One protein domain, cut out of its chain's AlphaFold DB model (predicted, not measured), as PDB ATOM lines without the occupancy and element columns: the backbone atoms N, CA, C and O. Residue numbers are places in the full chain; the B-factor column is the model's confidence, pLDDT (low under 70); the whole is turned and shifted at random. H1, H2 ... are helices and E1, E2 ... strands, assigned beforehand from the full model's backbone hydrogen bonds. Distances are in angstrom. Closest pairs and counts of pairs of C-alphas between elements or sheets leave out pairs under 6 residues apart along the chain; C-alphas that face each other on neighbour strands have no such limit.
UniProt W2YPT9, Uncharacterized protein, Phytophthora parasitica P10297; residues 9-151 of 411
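AT A GLANCE: This is residues 9 to 151 of the 411 residues of an uncharacterized protein of Phytophthora parasitica P10297 (UniProt W2YPT9). Two lobes are joined along one long helix, H7: a small head holds the hairpin E1-E2 with H4, H5 and H6, and at the other end H1 and H2 pack on H7's later part. H3 lies between the two ends. The printed part has 143 residues, mostly helix, in the order H1 H2 H3 H4 H5 E1 E2 H6 H7, with an antiparallel sheet, E1 - E2. It is loose, with a radius of gyration of the C-alphas of 18.4 A and spans of 55 by 27 by 20 A.

IN THESE COORDINATES: Strands E1, residues 99 to 102, and E2, residues 105 to 108, follow H5, residues 81 to 91. H4 is residues 68 to 72, H6 110 to 117 and H3 48 to 57. H7, residues 123 to 151, is 41.5 A long and ends at C-alpha 151 (167.316, 199.908, 177.080). H1, residues 9 to 23, is 21.4 A long from C-alpha 9 (155.169, 215.350, 155.992); H2 is residues 30 to 41, 16.0 A.

HOW THE PARTS SIT: E1 and E2 form an antiparallel hairpin at 154 degrees, with N 100 and O 107 2.9 A apart. Residues 65 to 66 pair antiparallel with residues 107 to 108 of E2. H5 and H6 only just touch, with 3 pairs of C-alphas within 8 A, the closest Leu 91 and Cys 116, 7.4 A, about perpendicular at 86 degrees. H4 and H6 only just touch, also with 3 pairs, the closest C-alphas Leu 70 and Phe 113, 7.5 A. H3 is near H7, with 8 pairs of C-alphas within 10 A. H7, with residues 139 to 150 alone, touches H1 at a shallow tilt of 32 degrees, the same way; the closest C-alphas, Ala 22 and Tyr 147, are 4.4 A apart. H7, with residues 136 to 140 alone, touches H2; the closest C-alphas are Phe 34 and Ile 136, 6.5 A. Every O i to N i+4 pair is within hydrogen-bond range in H1, H2, H4, H5, H6 and H7, and 5 of 6 in H3.

THE WHOLE: The two C-alphas farthest apart, Asn 82 and Leu 151, are 56.6 A apart. The printed part has no cut and no long link. Mean pLDDT of the printed part is 81.7; residues 9 to 11, 77 to 83 and 120 to 123 are under 70.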
ATOM      1  N   GLY A   9     155.701 215.392 154.630       57.88
ATOM      2  CA  GLY A   9     155.169 215.350 155.992       57.88
ATOM      3  C   GLY A   9     154.905 213.944 156.547       57.88
ATOM      4  O   GLY A   9     155.171 213.721 157.724       57.88
ATOM      5  N   SER A  10     154.460 212.969 155.741       63.84
ATOM      6  CA  SER A  10     154.133 211.622 156.251       63.84
ATOM      7  C   SER A  10     155.371 210.849 156.710       63.84
ATOM      8  O   SER A  10     155.327 210.131 157.706       63.84
ATOM      9  N   HIS A  11     156.510 211.052 156.044       68.00
ATOM     10  CA  HIS A  11     157.767 210.407 156.421       68.00
ATOM     11  C   HIS A  11     158.352 210.969 157.725       68.00
ATOM     12  O   HIS A  11     158.931 210.220 158.510       68.00
ATOM     13  N   LYS A  12     158.183 212.273 157.978       73.94
ATOM     14  CA  LYS A  12     158.596 212.898 159.241       73.94
ATOM     15  C   LYS A  12     157.732 212.406 160.406       73.94
ATOM     16  O   LYS A  12     158.278 211.945 161.400       73.94
ATOM     17  N   LEU A  13     156.409 212.381 160.229       81.69
ATOM     18  CA  LEU A  13     155.475 211.886 161.247       81.69
ATOM     19  C   LEU A  13     155.709 210.404 161.594       81.69
ATOM     20  O   LEU A  13     155.621 210.024 162.758       81.69
ATOM     21  N   ALA A  14     156.073 209.574 160.610       81.44
ATOM     22  CA  ALA A  14     156.410 208.172 160.853       81.44
ATOM     23  C   ALA A  14     157.695 207.997 161.686       81.44
ATOM     24  O   ALA A  14     157.786 207.071 162.491       81.44
ATOM     25  N   LYS A  15     158.685 208.887 161.528       86.19
ATOM     26  CA  LYS A  15     159.895 208.889 162.368       86.19
ATOM     27  C   LYS A  15     159.597 209.331 163.797       86.19
ATOM     28  O   LYS A  15     160.091 208.703 164.726       86.19
ATOM     29  N   ASP A  16     158.765 210.354 163.967       87.81
ATOM     30  CA  ASP A  16     158.363 210.832 165.294       87.81
ATOM     31  C   ASP A  16     157.589 209.740 166.059       87.81
ATOM     32  O   ASP A  16     157.839 209.499 167.240       87.81
ATOM     33  N   PHE A  17     156.724 208.993 165.363       89.88
ATOM     34  CA  PHE A  17     156.062 207.804 165.910       89.88
ATOM     35  C   PHE A  17     157.055 206.723 166.369       89.88
ATOM     36  O   PHE A  17     156.915 206.175 167.463       89.88
ATOM     37  N   VAL A  18     158.082 206.437 165.559       90.00
ATOM     38  CA  VAL A  18     159.148 205.480 165.901       90.00
ATOM     39  C   VAL A  18     159.905 205.900 167.163       90.00
ATOM     40  O   VAL A  18     160.157 205.059 168.026       90.00
ATOM     41  N   ILE A  19     160.239 207.186 167.286       89.88
ATOM     42  CA  ILE A  19     160.926 207.728 168.465       89.88
ATOM     43  C   ILE A  19     160.058 207.524 169.713       89.88
ATOM     44  O   ILE A  19     160.533 206.951 170.690       89.88
ATOM     45  N   GLY A  20     158.769 207.876 169.659       89.88
ATOM     46  CA  GLY A  20     157.856 207.692 170.793       89.88
ATOM     47  C   GLY A  20     157.682 206.224 171.219       89.88
ATOM     48  O   GLY A  20     157.616 205.911 172.414       89.88
ATOM     49  N   LEU A  21     157.661 205.288 170.264       89.75
ATOM     50  CA  LEU A  21     157.641 203.850 170.565       89.75
ATOM     51  C   LEU A  21     158.911 203.386 171.291       89.75
ATOM     52  O   LEU A  21     158.824 202.614 172.248       89.75
ATOM     53  N   ALA A  22     160.079 203.859 170.855       91.06
ATOM     54  CA  ALA A  22     161.351 203.521 171.483       91.06
ATOM     55  C   ALA A  22     161.483 204.138 172.887       91.06
ATOM     56  O   ALA A  22     161.888 203.452 173.825       91.06
ATOM     57  N   GLU A  23     161.083 205.400 173.065       89.88
ATOM     58  CA  GLU A  23     161.136 206.103 174.354       89.88
ATOM     59  C   GLU A  23     160.241 205.463 175.420       89.88
ATOM     60  O   GLU A  23     160.634 205.363 176.587       89.88
ATOM     61  N   SER A  24     159.062 204.987 175.013       89.62
ATOM     62  CA  SER A  24     158.133 204.259 175.886       89.62
ATOM     63  C   SER A  24     158.565 202.817 176.178       89.62
ATOM     64  O   SER A  24     157.952 202.168 177.024       89.62
ATOM     65  N   LEU A  25     159.616 202.313 175.512       87.81
ATOM     66  CA  LEU A  25     160.053 200.914 175.558       87.81
ATOM     67  C   LEU A  25     158.907 199.929 175.279       87.81
ATOM     68  O   LEU A  25     158.829 198.844 175.865       87.81
ATOM     69  N   THR A  26     158.021 200.287 174.352       86.38
ATOM     70  CA  THR A  26     156.923 199.410 173.948       86.38
ATOM     71  C   THR A  26     157.459 198.328 173.019       86.38
ATOM     72  O   THR A  26     157.752 198.597 171.858       86.38
ATOM     73  N   LYS A  27     157.570 197.088 173.507       90.06
ATOM     74  CA  LYS A  27     158.013 195.954 172.686       90.06
ATOM     75  C   LYS A  27     156.914 195.532 171.709       90.06
ATOM     76  O   LYS A  27     155.865 195.059 172.129       90.06
ATOM     77  N   ILE A  28     157.207 195.628 170.417       90.69
ATOM     78  CA  ILE A  28     156.315 195.232 169.319       90.69
ATOM     79  C   ILE A  28     157.036 194.319 168.325       90.69
ATOM     80  O   ILE A  28     158.260 194.385 168.183       90.69
ATOM     81  N   SER A  29     156.276 193.457 167.650       87.31
ATOM     82  CA  SER A  29     156.778 192.611 166.556       87.31
ATOM     83  C   SER A  29     156.847 193.378 165.227       87.31
ATOM     84  O   SER A  29     156.233 194.438 165.091       87.31
ATOM     85  N   VAL A  30     157.564 192.833 164.233       84.25
ATOM     86  CA  VAL A  30     157.620 193.396 162.866       84.25
ATOM     87  C   VAL A  30     156.218 193.507 162.270       84.25
ATOM     88  O   VAL A  30     155.873 194.552 161.729       84.25
ATOM     89  N   ASP A  31     155.401 192.461 162.405       82.69
ATOM     90  CA  ASP A  31     154.061 192.409 161.813       82.69
ATOM     91  C   ASP A  31     153.122 193.431 162.454       82.69
ATOM     92  O   ASP A  31     152.375 194.132 161.770       82.69
ATOM     93  N   GLU A  32     153.183 193.559 163.779       87.25
ATOM     94  CA  GLU A  32     152.397 194.548 164.511       87.25
ATOM     95  C   GLU A  32     152.848 195.976 164.187       87.25
ATOM     96  O   GLU A  32     152.011 196.853 163.966       87.25
ATOM     97  N   PHE A  33     154.160 196.213 164.105       89.25
ATOM     98  CA  PHE A  33     154.703 197.502 163.687       89.25
ATOM     99  C   PHE A  33     154.262 197.856 162.269       89.25
ATOM    100  O   PHE A  33     153.812 198.974 162.025       89.25
ATOM    101  N   PHE A  34     154.343 196.891 161.351       85.75
ATOM    102  CA  PHE A  34     153.913 197.053 159.973       85.75
ATOM    103  C   PHE A  34     152.445 197.473 159.908       85.75
ATOM    104  O   PHE A  34     152.142 198.478 159.271       85.75
ATOM    105  N   LYS A  35     151.554 196.763 160.614       85.81
ATOM    106  CA  LYS A  35     150.117 197.083 160.668       85.81
ATOM    107  C   LYS A  35     149.870 198.486 161.218       85.81
ATOM    108  O   LYS A  35     149.186 199.271 160.577       85.81
ATOM    109  N   ARG A  36     150.509 198.859 162.331       88.94
ATOM    110  CA  ARG A  36     150.350 200.201 162.920       88.94
ATOM    111  C   ARG A  36     150.824 201.319 161.994       88.94
ATOM    112  O   ARG A  36     150.114 202.301 161.808       88.94
ATOM    113  N   VAL A  37     152.008 201.172 161.397       87.44
ATOM    114  CA  VAL A  37     152.556 202.170 160.464       87.44
ATOM    115  C   VAL A  37     151.700 202.254 159.202       87.44
ATOM    116  O   VAL A  37     151.446 203.344 158.694       87.44
ATOM    117  N   HIS A  38     151.238 201.115 158.697       85.50
ATOM    118  CA  HIS A  38     150.332 201.064 157.565       85.50
ATOM    119  C   HIS A  38     149.020 201.800 157.855       85.50
ATOM    120  O   HIS A  38     148.684 202.738 157.137       85.50
ATOM    121  N   ASP A  39     148.316 201.423 158.919       86.12
ATOM    122  CA  ASP A  39     146.988 201.952 159.233       86.12
ATOM    123  C   ASP A  39     147.031 203.459 159.508       86.12
ATOM    124  O   ASP A  39     146.102 204.191 159.171       86.12
ATOM    125  N   GLN A  40     148.137 203.939 160.080       86.94
ATOM    126  CA  GLN A  40     148.298 205.339 160.448       86.94
ATOM    127  C   GLN A  40     148.798 206.228 159.299       86.94
ATOM    128  O   GLN A  40     148.403 207.391 159.218       86.94
ATOM    129  N   PHE A  41     149.673 205.721 158.422       85.56
ATOM    130  CA  PHE A  41     150.372 206.552 157.428       85.56
ATOM    131  C   PHE A  41     150.111 206.161 155.971       85.56
ATOM    132  O   PHE A  41     150.404 206.951 155.071       85.56
ATOM    133  N   TYR A  42     149.569 204.969 155.722       82.56
ATOM    134  CA  TYR A  42     149.319 204.430 154.384       82.56
ATOM    135  C   TYR A  42     147.962 203.700 154.243       82.56
ATOM    136  O   TYR A  42     147.918 202.706 153.519       82.56
ATOM    137  N   PRO A  43     146.849 204.178 154.841       81.94
ATOM    138  CA  PRO A  43     145.588 203.424 154.902       81.94
ATOM    139  C   PRO A  43     144.982 203.110 153.525       81.94
ATOM    140  O   PRO A  43     144.285 202.114 153.355       81.94
ATOM    141  N   ASP A  44     145.273 203.936 152.519       80.75
ATOM    142  CA  ASP A  44     144.737 203.781 151.164       80.75
ATOM    143  C   ASP A  44     145.443 202.677 150.353       80.75
ATOM    144  O   ASP A  44     145.010 202.316 149.253       80.75
ATOM    145  N   LYS A  45     146.568 202.143 150.847       77.25
ATOM    146  CA  LYS A  45     147.315 201.086 150.163       77.25
ATOM    147  C   LYS A  45     146.752 199.732 150.583       77.25
ATOM    148  O   LYS A  45     146.939 199.283 151.695       77.25
ATOM    149  N   ASN A  46     146.121 198.999 149.670       75.31
ATOM    150  CA  ASN A  46     145.725 197.621 149.975       75.31
ATOM    151  C   ASN A  46     146.977 196.757 150.203       75.31
ATOM    152  O   ASN A  46     147.680 196.522 149.227       75.31
ATOM    153  N   ILE A  47     147.207 196.280 151.435       74.00
ATOM    154  CA  ILE A  47     148.336 195.426 151.858       74.00
ATOM    155  C   ILE A  47     147.988 193.939 152.021       74.00
ATOM    156  O   ILE A  47     148.808 193.189 152.533       74.00
ATOM    157  N   SER A  48     146.813 193.475 151.585       72.69
ATOM    158  CA  SER A  48     146.413 192.055 151.722       72.69
ATOM    159  C   SER A  48     147.442 191.069 151.152       72.69
ATOM    160  O   SER A  48     147.626 189.977 151.670       72.69
ATOM    161  N   PHE A  49     148.171 191.473 150.115       72.38
ATOM    162  CA  PHE A  49     149.238 190.666 149.531       72.38
ATOM    163  C   PHE A  49     150.545 190.690 150.352       72.38
ATOM    164  O   PHE A  49     151.386 189.823 150.155       72.38
ATOM    165  N   MET A  50     150.755 191.656 151.254       70.62
ATOM    166  CA  MET A  50     151.982 191.761 152.058       70.62
ATOM    167  C   MET A  50     152.117 190.623 153.063       70.62
ATOM    168  O   MET A  50     153.231 190.169 153.304       70.62
ATOM    169  N   GLU A  51     151.002 190.136 153.609       71.62
ATOM    170  CA  GLU A  51     151.002 188.982 154.516       71.62
ATOM    171  C   GLU A  51     151.496 187.716 153.790       71.62
ATOM    172  O   GLU A  51     152.370 187.009 154.302       71.62
ATOM    173  N   ASP A  52     151.052 187.501 152.545       75.19
ATOM    174  CA  ASP A  52     151.578 186.438 151.676       75.19
ATOM    175  C   ASP A  52     153.094 186.616 151.468       75.19
ATOM    176  O   ASP A  52     153.862 185.660 151.540       75.19
ATOM    177  N   PHE A  53     153.566 187.847 151.270       74.38
ATOM    178  CA  PHE A  53     154.980 188.142 151.031       74.38
ATOM    179  C   PHE A  53     155.898 187.953 152.235       74.38
ATOM    180  O   PHE A  53     157.008 187.439 152.072       74.38
ATOM    181  N   LEU A  54     155.453 188.376 153.417       73.56
ATOM    182  CA  LEU A  54     156.165 188.154 154.671       73.56
ATOM    183  C   LEU A  54     156.278 186.653 154.942       73.56
ATOM    184  O   LEU A  54     157.373 186.169 155.211       73.56
ATOM    185  N   THR A  55     155.195 185.905 154.709       76.25
ATOM    186  CA  THR A  55     155.209 184.440 154.797       76.25
ATOM    187  C   THR A  55     156.211 183.837 153.811       76.25
ATOM    188  O   THR A  55     157.034 183.011 154.189       76.25
ATOM    189  N   LEU A  56     156.209 184.268 152.543       77.12
ATOM    190  CA  LEU A  56     157.136 183.763 151.521       77.12
ATOM    191  C   LEU A  56     158.610 184.076 151.815       77.12
ATOM    192  O   LEU A  56     159.484 183.355 151.328       77.12
ATOM    193  N   ALA A  57     158.902 185.130 152.583       72.88
ATOM    194  CA  ALA A  57     160.267 185.494 152.951       72.88
ATOM    195  C   ALA A  57     160.948 184.434 153.837       72.88
ATOM    196  O   ALA A  57     162.168 184.300 153.788       72.88
ATOM    197  N   GLU A  58     160.182 183.630 154.579       75.56
ATOM    198  CA  GLU A  58     160.707 182.557 155.439       75.56
ATOM    199  C   GLU A  58     161.163 181.306 154.661       75.56
ATOM    200  O   GLU A  58     161.833 180.421 155.200       75.56
ATOM    201  N   TYR A  59     160.805 181.204 153.378       81.12
ATOM    202  CA  TYR A  59     161.012 180.010 152.553       81.12
ATOM    203  C   TYR A  59     162.026 180.240 151.432       81.12
ATOM    204  O   TYR A  59     161.844 179.760 150.309       81.12
ATOM    205  N   ASP A  60     163.101 180.966 151.733       78.56
ATOM    206  CA  ASP A  60     164.133 181.285 150.752       78.56
ATOM    207  C   ASP A  60     164.700 180.030 150.057       78.56
ATOM    208  O   ASP A  60     164.879 178.971 150.667       78.56
ATOM    209  N   GLY A  61     164.898 180.129 148.740       78.00
ATOM    210  CA  GLY A  61     165.351 179.032 147.879       78.00
ATOM    211  C   GLY A  61     164.399 177.832 147.728       78.00
ATOM    212  O   GLY A  61     164.719 176.899 146.993       78.00
ATOM    213  N   LYS A  62     163.228 177.810 148.382       85.06
ATOM    214  CA  LYS A  62     162.298 176.669 148.320       85.06
ATOM    215  C   LYS A  62     161.263 176.835 147.202       85.06
ATOM    216  O   LYS A  62     160.670 177.894 147.039       85.06
ATOM    217  N   PHE A  63     160.967 175.756 146.476       86.88
ATOM    218  CA  PHE A  63     159.924 175.717 145.436       86.88
ATOM    219  C   PHE A  63     158.523 175.566 146.045       86.88
ATOM    220  O   PHE A  63     157.942 174.478 146.017       86.88
ATOM    221  N   ILE A  64     158.009 176.640 146.645       85.94
ATOM    222  CA  ILE A  64     156.731 176.633 147.376       85.94
ATOM    223  C   ILE A  64     155.615 177.414 146.680       85.94
ATOM    224  O   ILE A  64     154.442 177.183 146.968       85.94
ATOM    225  N   VAL A  65     155.945 178.325 145.760       86.19
ATOM    226  CA  VAL A  65     154.943 179.198 145.147       86.19
ATOM    227  C   VAL A  65     154.314 178.490 143.960       86.19
ATOM    228  O   VAL A  65     154.949 178.309 142.923       86.19
ATOM    229  N   HIS A  66     153.055 178.091 144.095       88.62
ATOM    230  CA  HIS A  66     152.320 177.484 142.992       88.62
ATOM    231  C   HIS A  66     152.036 178.514 141.889       88.62
ATOM    232  O   HIS A  66     151.667 179.653 142.176       88.62
ATOM    233  N   TYR A  67     152.163 178.119 140.620       82.31
ATOM    234  CA  TYR A  67     152.016 179.036 139.483       82.31
ATOM    235  C   TYR A  67     150.652 179.743 139.402       82.31
ATOM    236  O   TYR A  67     150.564 180.821 138.820       82.31
ATOM    237  N   THR A  68     149.594 179.191 140.006       85.06
ATOM    238  CA  THR A  68     148.276 179.854 140.077       85.06
ATOM    239  C   THR A  68     148.344 181.203 140.775       85.06
ATOM    240  O   THR A  68     147.590 182.098 140.412       85.06
ATOM    241  N   LYS A  69     149.303 181.402 141.689       85.12
ATOM    242  CA  LYS A  69     149.553 182.708 142.303       85.12
ATOM    243  C   LYS A  69     149.868 183.757 141.236       85.12
ATOM    244  O   LYS A  69     149.335 184.853 141.281       85.12
ATOM    245  N   LEU A  70     150.635 183.429 140.197       82.19
ATOM    246  CA  LEU A  70     150.895 184.370 139.099       82.19
ATOM    247  C   LEU A  70     149.619 184.783 138.349       82.19
ATOM    248  O   LEU A  70     149.553 185.900 137.839       82.19
ATOM    249  N   VAL A  71     148.606 183.913 138.310       81.38
ATOM    250  CA  VAL A  71     147.283 184.226 137.752       81.38
ATOM    251  C   VAL A  71     146.479 185.097 138.721       81.38
ATOM    252  O   VAL A  71     145.948 186.120 138.304       81.38
ATOM    253  N   GLU A  72     146.460 184.762 140.016       82.19
ATOM    254  CA  GLU A  72     145.826 185.574 141.077       82.19
ATOM    255  C   GLU A  72     146.363 187.014 141.094       82.19
ATOM    256  O   GLU A  72     145.608 187.975 141.225       82.19
ATOM    257  N   TYR A  73     147.672 187.172 140.893       78.06
ATOM    258  CA  TYR A  73     148.349 188.467 140.837       78.06
ATOM    259  C   TYR A  73     148.340 189.109 139.441       78.06
ATOM    260  O   TYR A  73     149.000 190.129 139.214       78.06
ATOM    261  N   GLY A  74     147.602 188.533 138.489       77.50
ATOM    262  CA  GLY A  74     147.402 189.078 137.148       77.50
ATOM    263  C   GLY A  74     148.658 189.120 136.277       77.50
ATOM    264  O   GLY A  74     148.641 189.758 135.228       77.50
ATOM    265  N   VAL A  75     149.757 188.478 136.693       78.50
ATOM    266  CA  VAL A  75     151.004 188.376 135.914       78.50
ATOM    267  C   VAL A  75     150.778 187.553 134.652       78.50
ATOM    268  O   VAL A  75     151.368 187.831 133.610       78.50
ATOM    269  N   VAL A  76     149.913 186.543 134.743       75.69
ATOM    270  CA  VAL A  76     149.584 185.640 133.645       75.69
ATOM    271  C   VAL A  76     148.068 185.575 133.470       75.69
ATOM    272  O   VAL A  76     147.334 185.454 134.444       75.69
ATOM    273  N   VAL A  77     147.599 185.644 132.222       67.50
ATOM    274  CA  VAL A  77     146.161 185.688 131.888       67.50
ATOM    275  C   VAL A  77     145.484 184.318 132.035       67.50
ATOM    276  O   VAL A  77     144.292 184.244 132.309       67.50
ATOM    277  N   THR A  78     146.228 183.221 131.866       63.34
ATOM    278  CA  THR A  78     145.679 181.857 131.885       63.34
ATOM    279  C   THR A  78     146.609 180.870 132.573       63.34
ATOM    280  O   THR A  78     147.828 181.006 132.506       63.34
ATOM    281  N   THR A  79     146.040 179.810 133.145       61.34
ATOM    282  CA  THR A  79     146.770 178.696 133.770       61.34
ATOM    283  C   THR A  79     147.431 177.730 132.775       61.34
ATOM    284  O   THR A  79     147.990 176.710 133.171       61.34
ATOM    285  N   LEU A  80     147.376 178.023 131.474       60.06
ATOM    286  CA  LEU A  80     147.909 177.156 130.426       60.06
ATOM    287  C   LEU A  80     149.442 177.080 130.493       60.06
ATOM    288  O   LEU A  80     150.122 178.103 130.593       60.06
ATOM    289  N   ALA A  81     149.991 175.869 130.345       62.59
ATOM    290  CA  ALA A  81     151.436 175.604 130.349       62.59
ATOM    291  C   ALA A  81     152.216 176.486 129.353       62.59
ATOM    292  O   ALA A  81     153.331 176.921 129.641       62.59
ATOM    293  N   ASN A  82     151.594 176.840 128.222       67.75
ATOM    294  CA  ASN A  82     152.168 177.753 127.232       67.75
ATOM    295  C   ASN A  82     152.502 179.129 127.821       67.75
ATOM    296  O   ASN A  82     153.528 179.710 127.479       67.75
ATOM    297  N   SER A  83     151.680 179.651 128.733       69.69
ATOM    298  CA  SER A  83     151.929 180.949 129.355       69.69
ATOM    299  C   SER A  83     153.132 180.910 130.299       69.69
ATOM    300  O   SER A  83     153.928 181.846 130.302       69.69
ATOM    301  N   MET A  84     153.324 179.805 131.027       73.75
ATOM    302  CA  MET A  84     154.516 179.597 131.858       73.75
ATOM    303  C   MET A  84     155.778 179.427 131.016       73.75
ATOM    304  O   MET A  84     156.792 180.039 131.332       73.75
ATOM    305  N   GLN A  85     155.721 178.679 129.911       73.38
ATOM    306  CA  GLN A  85     156.860 178.532 128.996       73.38
ATOM    307  C   GLN A  85     157.273 179.853 128.334       73.38
ATOM    308  O   GLN A  85     158.458 180.099 128.106       73.38
ATOM    309  N   VAL A  86     156.309 180.722 128.017       75.81
ATOM    310  CA  VAL A  86     156.592 182.072 127.513       75.81
ATOM    311  C   VAL A  86     157.242 182.921 128.607       75.81
ATOM    312  O   VAL A  86     158.258 183.568 128.350       75.81
ATOM    313  N   LEU A  87     156.709 182.878 129.831       76.75
ATOM    314  CA  LEU A  87     157.210 183.654 130.966       76.75
ATOM    315  C   LEU A  87     158.638 183.243 131.366       76.75
ATOM    316  O   LEU A  87     159.499 184.104 131.546       76.75
ATOM    317  N   THR A  88     158.919 181.938 131.448       78.31
ATOM    318  CA  THR A  88     160.250 181.414 131.792       78.31
ATOM    319  C   THR A  88     161.288 181.796 130.742       78.31
ATOM    320  O   THR A  88     162.385 182.219 131.104       78.31
ATOM    321  N   LYS A  89     160.935 181.758 129.448       80.62
ATOM    322  CA  LYS A  89     161.811 182.225 128.361       80.62
ATOM    323  C   LYS A  89     162.066 183.731 128.415       80.62
ATOM    324  O   LYS A  89     163.209 184.153 128.263       80.62
ATOM    325  N   GLN A  90     161.033 184.540 128.651       80.75
ATOM    326  CA  GLN A  90     161.162 186.001 128.729       80.75
ATOM    327  C   GLN A  90     162.032 186.452 129.908       80.75
ATOM    328  O   GLN A  90     162.846 187.362 129.761       80.75
ATOM    329  N   LEU A  91     161.878 185.809 131.067       81.12
ATOM    330  CA  LEU A  91     162.628 186.120 132.289       81.12
ATOM    331  C   LEU A  91     163.953 185.366 132.414       81.12
ATOM    332  O   LEU A  91     164.681 185.593 133.378       81.12
ATOM    333  N   LYS A  92     164.266 184.482 131.458       84.19
ATOM    334  CA  LYS A  92     165.415 183.570 131.515       84.19
ATOM    335  C   LYS A  92     165.461 182.789 132.839       84.19
ATOM    336  O   LYS A  92     166.529 182.629 133.426       84.19
ATOM    337  N   LEU A  93     164.296 182.341 133.316       87.06
ATOM    338  CA  LEU A  93     164.201 181.515 134.520       87.06
ATOM    339  C   LEU A  93     164.795 180.137 134.232       87.06
ATOM    340  O   LEU A  93     164.526 179.549 133.183       87.06
ATOM    341  N   VAL A  94     165.579 179.626 135.172       87.31
ATOM    342  CA  VAL A  94     166.281 178.351 135.041       87.31
ATOM    343  C   VAL A  94     165.541 177.269 135.824       87.31
ATOM    344  O   VAL A  94     165.237 177.432 137.009       87.31
ATOM    345  N   GLU A  95     165.257 176.146 135.170       85.94
ATOM    346  CA  GLU A  95     164.676 174.975 135.827       85.94
ATOM    347  C   GLU A  95     165.630 174.432 136.904       85.94
ATOM    348  O   GLU A  95     166.848 174.452 136.740       85.94
ATOM    349  N   SER A  96     165.091 173.962 138.029       86.75
ATOM    350  CA  SER A  96     165.832 173.545 139.234       86.75
ATOM    351  C   SER A  96     166.534 174.664 140.012       86.75
ATOM    352  O   SER A  96     167.106 174.393 141.066       86.75
ATOM    353  N   LYS A  97     166.449 175.921 139.557       86.25
ATOM    354  CA  LYS A  97     166.925 177.099 140.301       86.25
ATOM    355  C   LYS A  97     165.791 178.067 140.621       86.25
ATOM    356  O   LYS A  97     165.582 178.425 141.772       86.25
ATOM    357  N   ASP A  98     165.070 178.493 139.594       86.25
ATOM    358  CA  ASP A  98     163.998 179.479 139.693       86.25
ATOM    359  C   ASP A  98     162.619 178.800 139.744       86.25
ATOM    360  O   ASP A  98     161.711 179.269 140.432       86.25
ATOM    361  N   PHE A  99     162.456 177.666 139.057       89.50
ATOM    362  CA  PHE A  99     161.222 176.879 139.092       89.50
ATOM    363  C   PHE A  99     161.476 175.373 138.954       89.50
ATOM    364  O   PHE A  99     162.525 174.954 138.469       89.50
ATOM    365  N   VAL A 100     160.499 174.557 139.353       90.44
ATOM    366  CA  VAL A 100     160.461 173.105 139.122       90.44
ATOM    367  C   VAL A 100     159.078 172.716 138.611       90.44
ATOM    368  O   VAL A 100     158.062 173.196 139.120       90.44
ATOM    369  N   GLU A 101     159.036 171.816 137.633       87.12
ATOM    370  CA  GLU A 101     157.802 171.173 137.188       87.12
ATOM    371  C   GLU A 101     157.564 169.870 137.971       87.12
ATOM    372  O   GLU A 101     158.431 169.001 138.063       87.12
ATOM    373  N   ARG A 102     156.379 169.716 138.569       85.69
ATOM    374  CA  ARG A 102     155.957 168.498 139.273       85.69
ATOM    375  C   ARG A 102     154.585 168.079 138.776       85.69
ATOM    376  O   ARG A 102     153.607 168.779 139.014       85.69
ATOM    377  N   LYS A 103     154.502 166.913 138.123       82.06
ATOM    378  CA  LYS A 103     153.239 166.354 137.596       82.06
ATOM    379  C   LYS A 103     152.479 167.345 136.687       82.06
ATOM    380  O   LYS A 103     151.263 167.459 136.791       82.06
ATOM    381  N   GLY A 104     153.196 168.088 135.838       76.44
ATOM    382  CA  GLY A 104     152.609 169.094 134.942       76.44
ATOM    383  C   GLY A 104     152.233 170.425 135.608       76.44
ATOM    384  O   GLY A 104     151.617 171.271 134.966       76.44
ATOM    385  N   LEU A 105     152.579 170.624 136.885       82.00
ATOM    386  CA  LEU A 105     152.356 171.871 137.619       82.00
ATOM    387  C   LEU A 105     153.689 172.554 137.923       82.00
ATOM    388  O   LEU A 105     154.641 171.911 138.368       82.00
ATOM    389  N   TYR A 106     153.743 173.869 137.727       86.12
ATOM    390  CA  TYR A 106     154.942 174.662 137.978       86.12
ATOM    391  C   TYR A 106     154.952 175.223 139.403       86.12
ATOM    392  O   TYR A 106     153.973 175.816 139.866       86.12
ATOM    393  N   PHE A 107     156.090 175.073 140.072       88.94
ATOM    394  CA  PHE A 107     156.375 175.659 141.377       88.94
ATOM    395  C   PHE A 107     157.578 176.586 141.262       88.94
ATOM    396  O   PHE A 107     158.626 176.181 140.764       88.94
ATOM    397  N   LEU A 108     157.434 177.821 141.729       89.31
ATOM    398  CA  LEU A 108     158.475 178.841 141.716       89.31
ATOM    399  C   LEU A 108     159.106 178.992 143.100       89.31
ATOM    400  O   LEU A 108     158.466 178.749 144.131       89.31
ATOM    401  N   THR A 109     160.358 179.443 143.122       90.06
ATOM    402  CA  THR A 109     160.939 180.019 144.337       90.06
ATOM    403  C   THR A 109     160.321 181.393 144.625       90.06
ATOM    404  O   THR A 109     159.861 182.065 143.693       90.06
ATOM    405  N   PRO A 110     160.327 181.864 145.889       87.19
ATOM    406  CA  PRO A 110     159.928 183.232 146.213       87.19
ATOM    407  C   PRO A 110     160.658 184.280 145.364       87.19
ATOM    408  O   PRO A 110     160.044 185.242 144.912       87.19
ATOM    409  N   GLU A 111     161.949 184.084 145.087       85.44
ATOM    410  CA  GLU A 111     162.739 184.989 144.245       85.44
ATOM    411  C   GLU A 111     162.241 185.019 142.792       85.44
ATOM    412  O   GLU A 111     162.021 186.091 142.223       85.44
ATOM    413  N   ALA A 112     162.012 183.855 142.184       87.81
ATOM    414  CA  ALA A 112     161.500 183.776 140.821       87.81
ATOM    415  C   ALA A 112     160.090 184.364 140.708       87.81
ATOM    416  O   ALA A 112     159.788 185.090 139.761       87.81
ATOM    417  N   PHE A 113     159.244 184.126 141.711       86.81
ATOM    418  CA  PHE A 113     157.922 184.732 141.805       86.81
ATOM    419  C   PHE A 113     157.990 186.269 141.866       86.81
ATOM    420  O   PHE A 113     157.283 186.945 141.115       86.81
ATOM    421  N   LYS A 114     158.911 186.836 142.660       85.38
ATOM    422  CA  LYS A 114     159.184 188.288 142.698       85.38
ATOM    423  C   LYS A 114     159.581 188.834 141.325       85.38
ATOM    424  O   LYS A 114     159.023 189.838 140.882       85.38
ATOM    425  N   LYS A 115     160.494 188.152 140.621       85.38
ATOM    426  CA  LYS A 115     160.910 188.521 139.252       85.38
ATOM    427  C   LYS A 115     159.726 188.537 138.286       85.38
ATOM    428  O   LYS A 115     159.631 189.430 137.448       85.38
ATOM    429  N   CYS A 116     158.811 187.579 138.422       84.25
ATOM    430  CA  CYS A 116     157.605 187.514 137.604       84.25
ATOM    431  C   CYS A 116     156.659 188.693 137.863       84.25
ATOM    432  O   CYS A 116     156.118 189.253 136.916       84.25
ATOM    433  N   LEU A 117     156.493 189.120 139.115       82.12
ATOM    434  CA  LEU A 117     155.625 190.254 139.463       82.12
ATOM    435  C   LEU A 117     156.139 191.602 138.953       82.12
ATOM    436  O   LEU A 117     155.349 192.487 138.632       82.12
ATOM    437  N   LEU A 118     157.458 191.757 138.846       79.50
ATOM    438  CA  LEU A 118     158.100 192.978 138.354       79.50
ATOM    439  C   LEU A 118     158.090 193.100 136.817       79.50
ATOM    440  O   LEU A 118     158.665 194.042 136.268       79.50
ATOM    441  N   GLN A 119     157.426 192.184 136.105       74.94
ATOM    442  CA  GLN A 119     157.260 192.252 134.654       74.94
ATOM    443  C   GLN A 119     156.467 193.485 134.198       74.94
ATOM    444  O   GLN A 119     155.559 193.976 134.872       74.94
ATOM    445  N   LYS A 120     156.801 193.956 132.991       60.62
ATOM    446  CA  LYS A 120     156.451 195.279 132.436       60.62
ATOM    447  C   LYS A 120     154.947 195.602 132.413       60.62
ATOM    448  O   LYS A 120     154.592 196.774 132.376       60.62
ATOM    449  N   VAL A 121     154.079 194.589 132.429       59.62
ATOM    450  CA  VAL A 121     152.618 194.755 132.335       59.62
ATOM    451  C   VAL A 121     151.986 195.149 133.680       59.62
ATOM    452  O   VAL A 121     151.031 195.915 133.677       59.62
ATOM    453  N   ASN A 122     152.556 194.730 134.821       60.62
ATOM    454  CA  ASN A 122     152.016 195.024 136.163       60.62
ATOM    455  C   ASN A 122     153.028 195.664 137.128       60.62
ATOM    456  O   ASN A 122     152.727 195.856 138.309       60.62
ATOM    457  N   SER A 123     154.224 196.004 136.642       67.69
ATOM    458  CA  SER A 123     155.347 196.421 137.484       67.69
ATOM    459  C   SER A 123     155.037 197.640 138.349       67.69
ATOM    460  O   SER A 123     155.441 197.659 139.502       67.69
ATOM    461  N   ALA A 124     154.279 198.624 137.856       75.56
ATOM    462  CA  ALA A 124     154.022 199.863 138.594       75.56
ATOM    463  C   ALA A 124     153.348 199.617 139.958       75.56
ATOM    464  O   ALA A 124     153.812 200.127 140.975       75.56
ATOM    465  N   LYS A 125     152.307 198.772 139.997       77.56
ATOM    466  CA  LYS A 125     151.586 198.439 141.236       77.56
ATOM    467  C   LYS A 125     152.496 197.708 142.226       77.56
ATOM    468  O   LYS A 125     152.555 198.075 143.393       77.56
ATOM    469  N   TYR A 126     153.221 196.689 141.764       77.88
ATOM    470  CA  TYR A 126     154.072 195.874 142.636       77.88
ATOM    471  C   TYR A 126     155.333 196.609 143.098       77.88
ATOM    472  O   TYR A 126     155.741 196.444 144.242       77.88
ATOM    473  N   VAL A 127     155.909 197.475 142.262       79.94
ATOM    474  CA  VAL A 127     157.044 198.334 142.631       79.94
ATOM    475  C   VAL A 127     156.671 199.269 143.778       79.94
ATOM    476  O   VAL A 127     157.421 199.354 144.745       79.94
ATOM    477  N   GLU A 128     155.507 199.924 143.725       78.56
ATOM    478  CA  GLU A 128     155.052 200.795 144.821       78.56
ATOM    479  C   GLU A 128     154.945 200.052 146.155       78.56
ATOM    480  O   GLU A 128     155.261 200.604 147.209       78.56
ATOM    481  N   TYR A 129     154.540 198.788 146.108       79.25
ATOM    482  CA  TYR A 129     154.474 197.947 147.286       79.25
ATOM    483  C   TYR A 129     155.852 197.576 147.827       79.25
ATOM    484  O   TYR A 129     156.084 197.752 149.021       79.25
ATOM    485  N   TYR A 130     156.791 197.140 146.986       79.25
ATOM    486  CA  TYR A 130     158.158 196.878 147.455       79.25
ATOM    487  C   TYR A 130     158.804 198.127 148.061       79.25
ATOM    488  O   TYR A 130     159.439 198.028 149.107       79.25
ATOM    489  N   LEU A 131     158.571 199.303 147.470       82.88
ATOM    490  CA  LEU A 131     159.044 200.576 148.019       82.88
ATOM    491  C   LEU A 131     158.414 200.895 149.381       82.88
ATOM    492  O   LEU A 131     159.086 201.428 150.263       82.88
ATOM    493  N   LEU A 132     157.129 200.582 149.578       83.19
ATOM    494  CA  LEU A 132     156.477 200.722 150.881       83.19
ATOM    495  C   LEU A 132     157.099 199.779 151.917       83.19
ATOM    496  O   LEU A 132     157.395 200.204 153.032       83.19
ATOM    497  N   LEU A 133     157.329 198.521 151.540       81.94
ATOM    498  CA  LEU A 133     157.925 197.515 152.412       81.94
ATOM    499  C   LEU A 133     159.336 197.932 152.845       81.94
ATOM    500  O   LEU A 133     159.628 197.951 154.036       81.94
ATOM    501  N   GLU A 134     160.173 198.361 151.900       83.50
ATOM    502  CA  GLU A 134     161.521 198.872 152.169       83.50
ATOM    503  C   GLU A 134     161.500 200.048 153.159       83.50
ATOM    504  O   GLU A 134     162.276 200.082 154.114       83.50
ATOM    505  N   ARG A 135     160.553 200.982 152.995       84.50
ATOM    506  CA  ARG A 135     160.379 202.112 153.920       84.50
ATOM    507  C   ARG A 135     159.971 201.671 155.320       84.50
ATOM    508  O   ARG A 135     160.504 202.201 156.292       84.50
ATOM    509  N   ILE A 136     159.031 200.732 155.436       85.31
ATOM    510  CA  ILE A 136     158.578 200.234 156.739       85.31
ATOM    511  C   ILE A 136     159.707 199.470 157.436       85.31
ATOM    512  O   ILE A 136     159.945 199.702 158.616       85.31
ATOM    513  N   PHE A 137     160.461 198.639 156.714       85.88
ATOM    514  CA  PHE A 137     161.626 197.957 157.279       85.88
ATOM    515  C   PHE A 137     162.712 198.936 157.726       85.88
ATOM    516  O   PHE A 137     163.261 198.768 158.809       85.88
ATOM    517  N   ALA A 138     162.985 199.997 156.961       88.00
ATOM    518  CA  ALA A 138     163.919 201.038 157.388       88.00
ATOM    519  C   ALA A 138     163.470 201.718 158.697       88.00
ATOM    520  O   ALA A 138     164.284 201.927 159.599       88.00
ATOM    521  N   LEU A 139     162.173 202.022 158.830       88.38
ATOM    522  CA  LEU A 139     161.595 202.574 160.061       88.38
ATOM    523  C   LEU A 139     161.653 201.579 161.228       88.38
ATOM    524  O   LEU A 139     161.935 201.980 162.355       88.38
ATOM    525  N   TYR A 140     161.427 200.292 160.969       90.50
ATOM    526  CA  TYR A 140     161.495 199.257 161.997       90.50
ATOM    527  C   TYR A 140     162.923 199.047 162.503       90.50
ATOM    528  O   TYR A 140     163.142 198.981 163.708       90.50
ATOM    529  N   THR A 141     163.913 199.022 161.608       89.50
ATOM    530  CA  THR A 141     165.331 198.964 161.989       89.50
ATOM    531  C   THR A 141     165.713 200.175 162.839       89.50
ATOM    532  O   THR A 141     166.368 200.022 163.865       89.50
ATOM    533  N   MET A 142     165.250 201.377 162.470       91.81
ATOM    534  CA  MET A 142     165.438 202.583 163.284       91.81
ATOM    535  C   MET A 142     164.805 202.433 164.676       91.81
ATOM    536  O   MET A 142     165.455 202.739 165.672       91.81
ATOM    537  N   TYR A 143     163.572 201.925 164.755       93.81
ATOM    538  CA  TYR A 143     162.906 201.617 166.022       93.81
ATOM    539  C   TYR A 143     163.730 200.644 166.876       93.81
ATOM    540  O   TYR A 143     163.958 200.917 168.049       93.81
ATOM    541  N   GLN A 144     164.213 199.539 166.300       92.06
ATOM    542  CA  GLN A 144     164.993 198.540 167.031       92.06
ATOM    543  C   GLN A 144     166.289 199.119 167.597       92.06
ATOM    544  O   GLN A 144     166.619 198.846 168.750       92.06
ATOM    545  N   THR A 145     166.997 199.931 166.809       92.94
ATOM    546  CA  THR A 145     168.218 200.609 167.254       92.94
ATOM    547  C   THR A 145     167.925 201.542 168.425       92.94
ATOM    548  O   THR A 145     168.523 201.383 169.485       92.94
ATOM    549  N   LEU A 146     166.947 202.442 168.282       92.56
ATOM    550  CA  LEU A 146     166.585 203.396 169.338       92.56
ATOM    551  C   LEU A 146     166.072 202.696 170.604       92.56
ATOM    552  O   LEU A 146     166.398 203.093 171.721       92.56
ATOM    553  N   TYR A 147     165.283 201.634 170.442       93.81
ATOM    554  CA  TYR A 147     164.794 200.822 171.553       93.81
ATOM    555  C   TYR A 147     165.958 200.180 172.318       93.81
ATOM    556  O   TYR A 147     165.982 200.198 173.550       93.81
ATOM    557  N   LEU A 148     166.937 199.619 171.598       91.81
ATOM    558  CA  LEU A 148     168.115 198.999 172.199       91.81
ATOM    559  C   LEU A 148     168.975 200.034 172.933       91.81
ATOM    560  O   LEU A 148     169.353 199.798 174.076       91.81
ATOM    561  N   GLU A 149     169.232 201.186 172.313       92.75
ATOM    562  CA  GLU A 149     169.962 202.301 172.927       92.75
ATOM    563  C   GLU A 149     169.284 202.773 174.215       92.75
ATOM    564  O   GLU A 149     169.935 202.915 175.251       92.75
ATOM    565  N   LYS A 150     167.955 202.935 174.197       92.38
ATOM    566  CA  LYS A 150     167.201 203.342 175.387       92.38
ATOM    567  C   LYS A 150     167.259 202.295 176.499       92.38
ATOM    568  O   LYS A 150     167.340 202.643 177.678       92.38
ATOM    569  N   LEU A 151     167.216 201.016 176.135       91.75
ATOM    570  CA  LEU A 151     167.316 199.908 177.080       91.75
ATOM    571  C   LEU A 151     168.720 199.801 177.691       91.75
ATOM    572  O   LEU A 151     168.831 199.486 178.874       91.75
TER     573      LEU A 151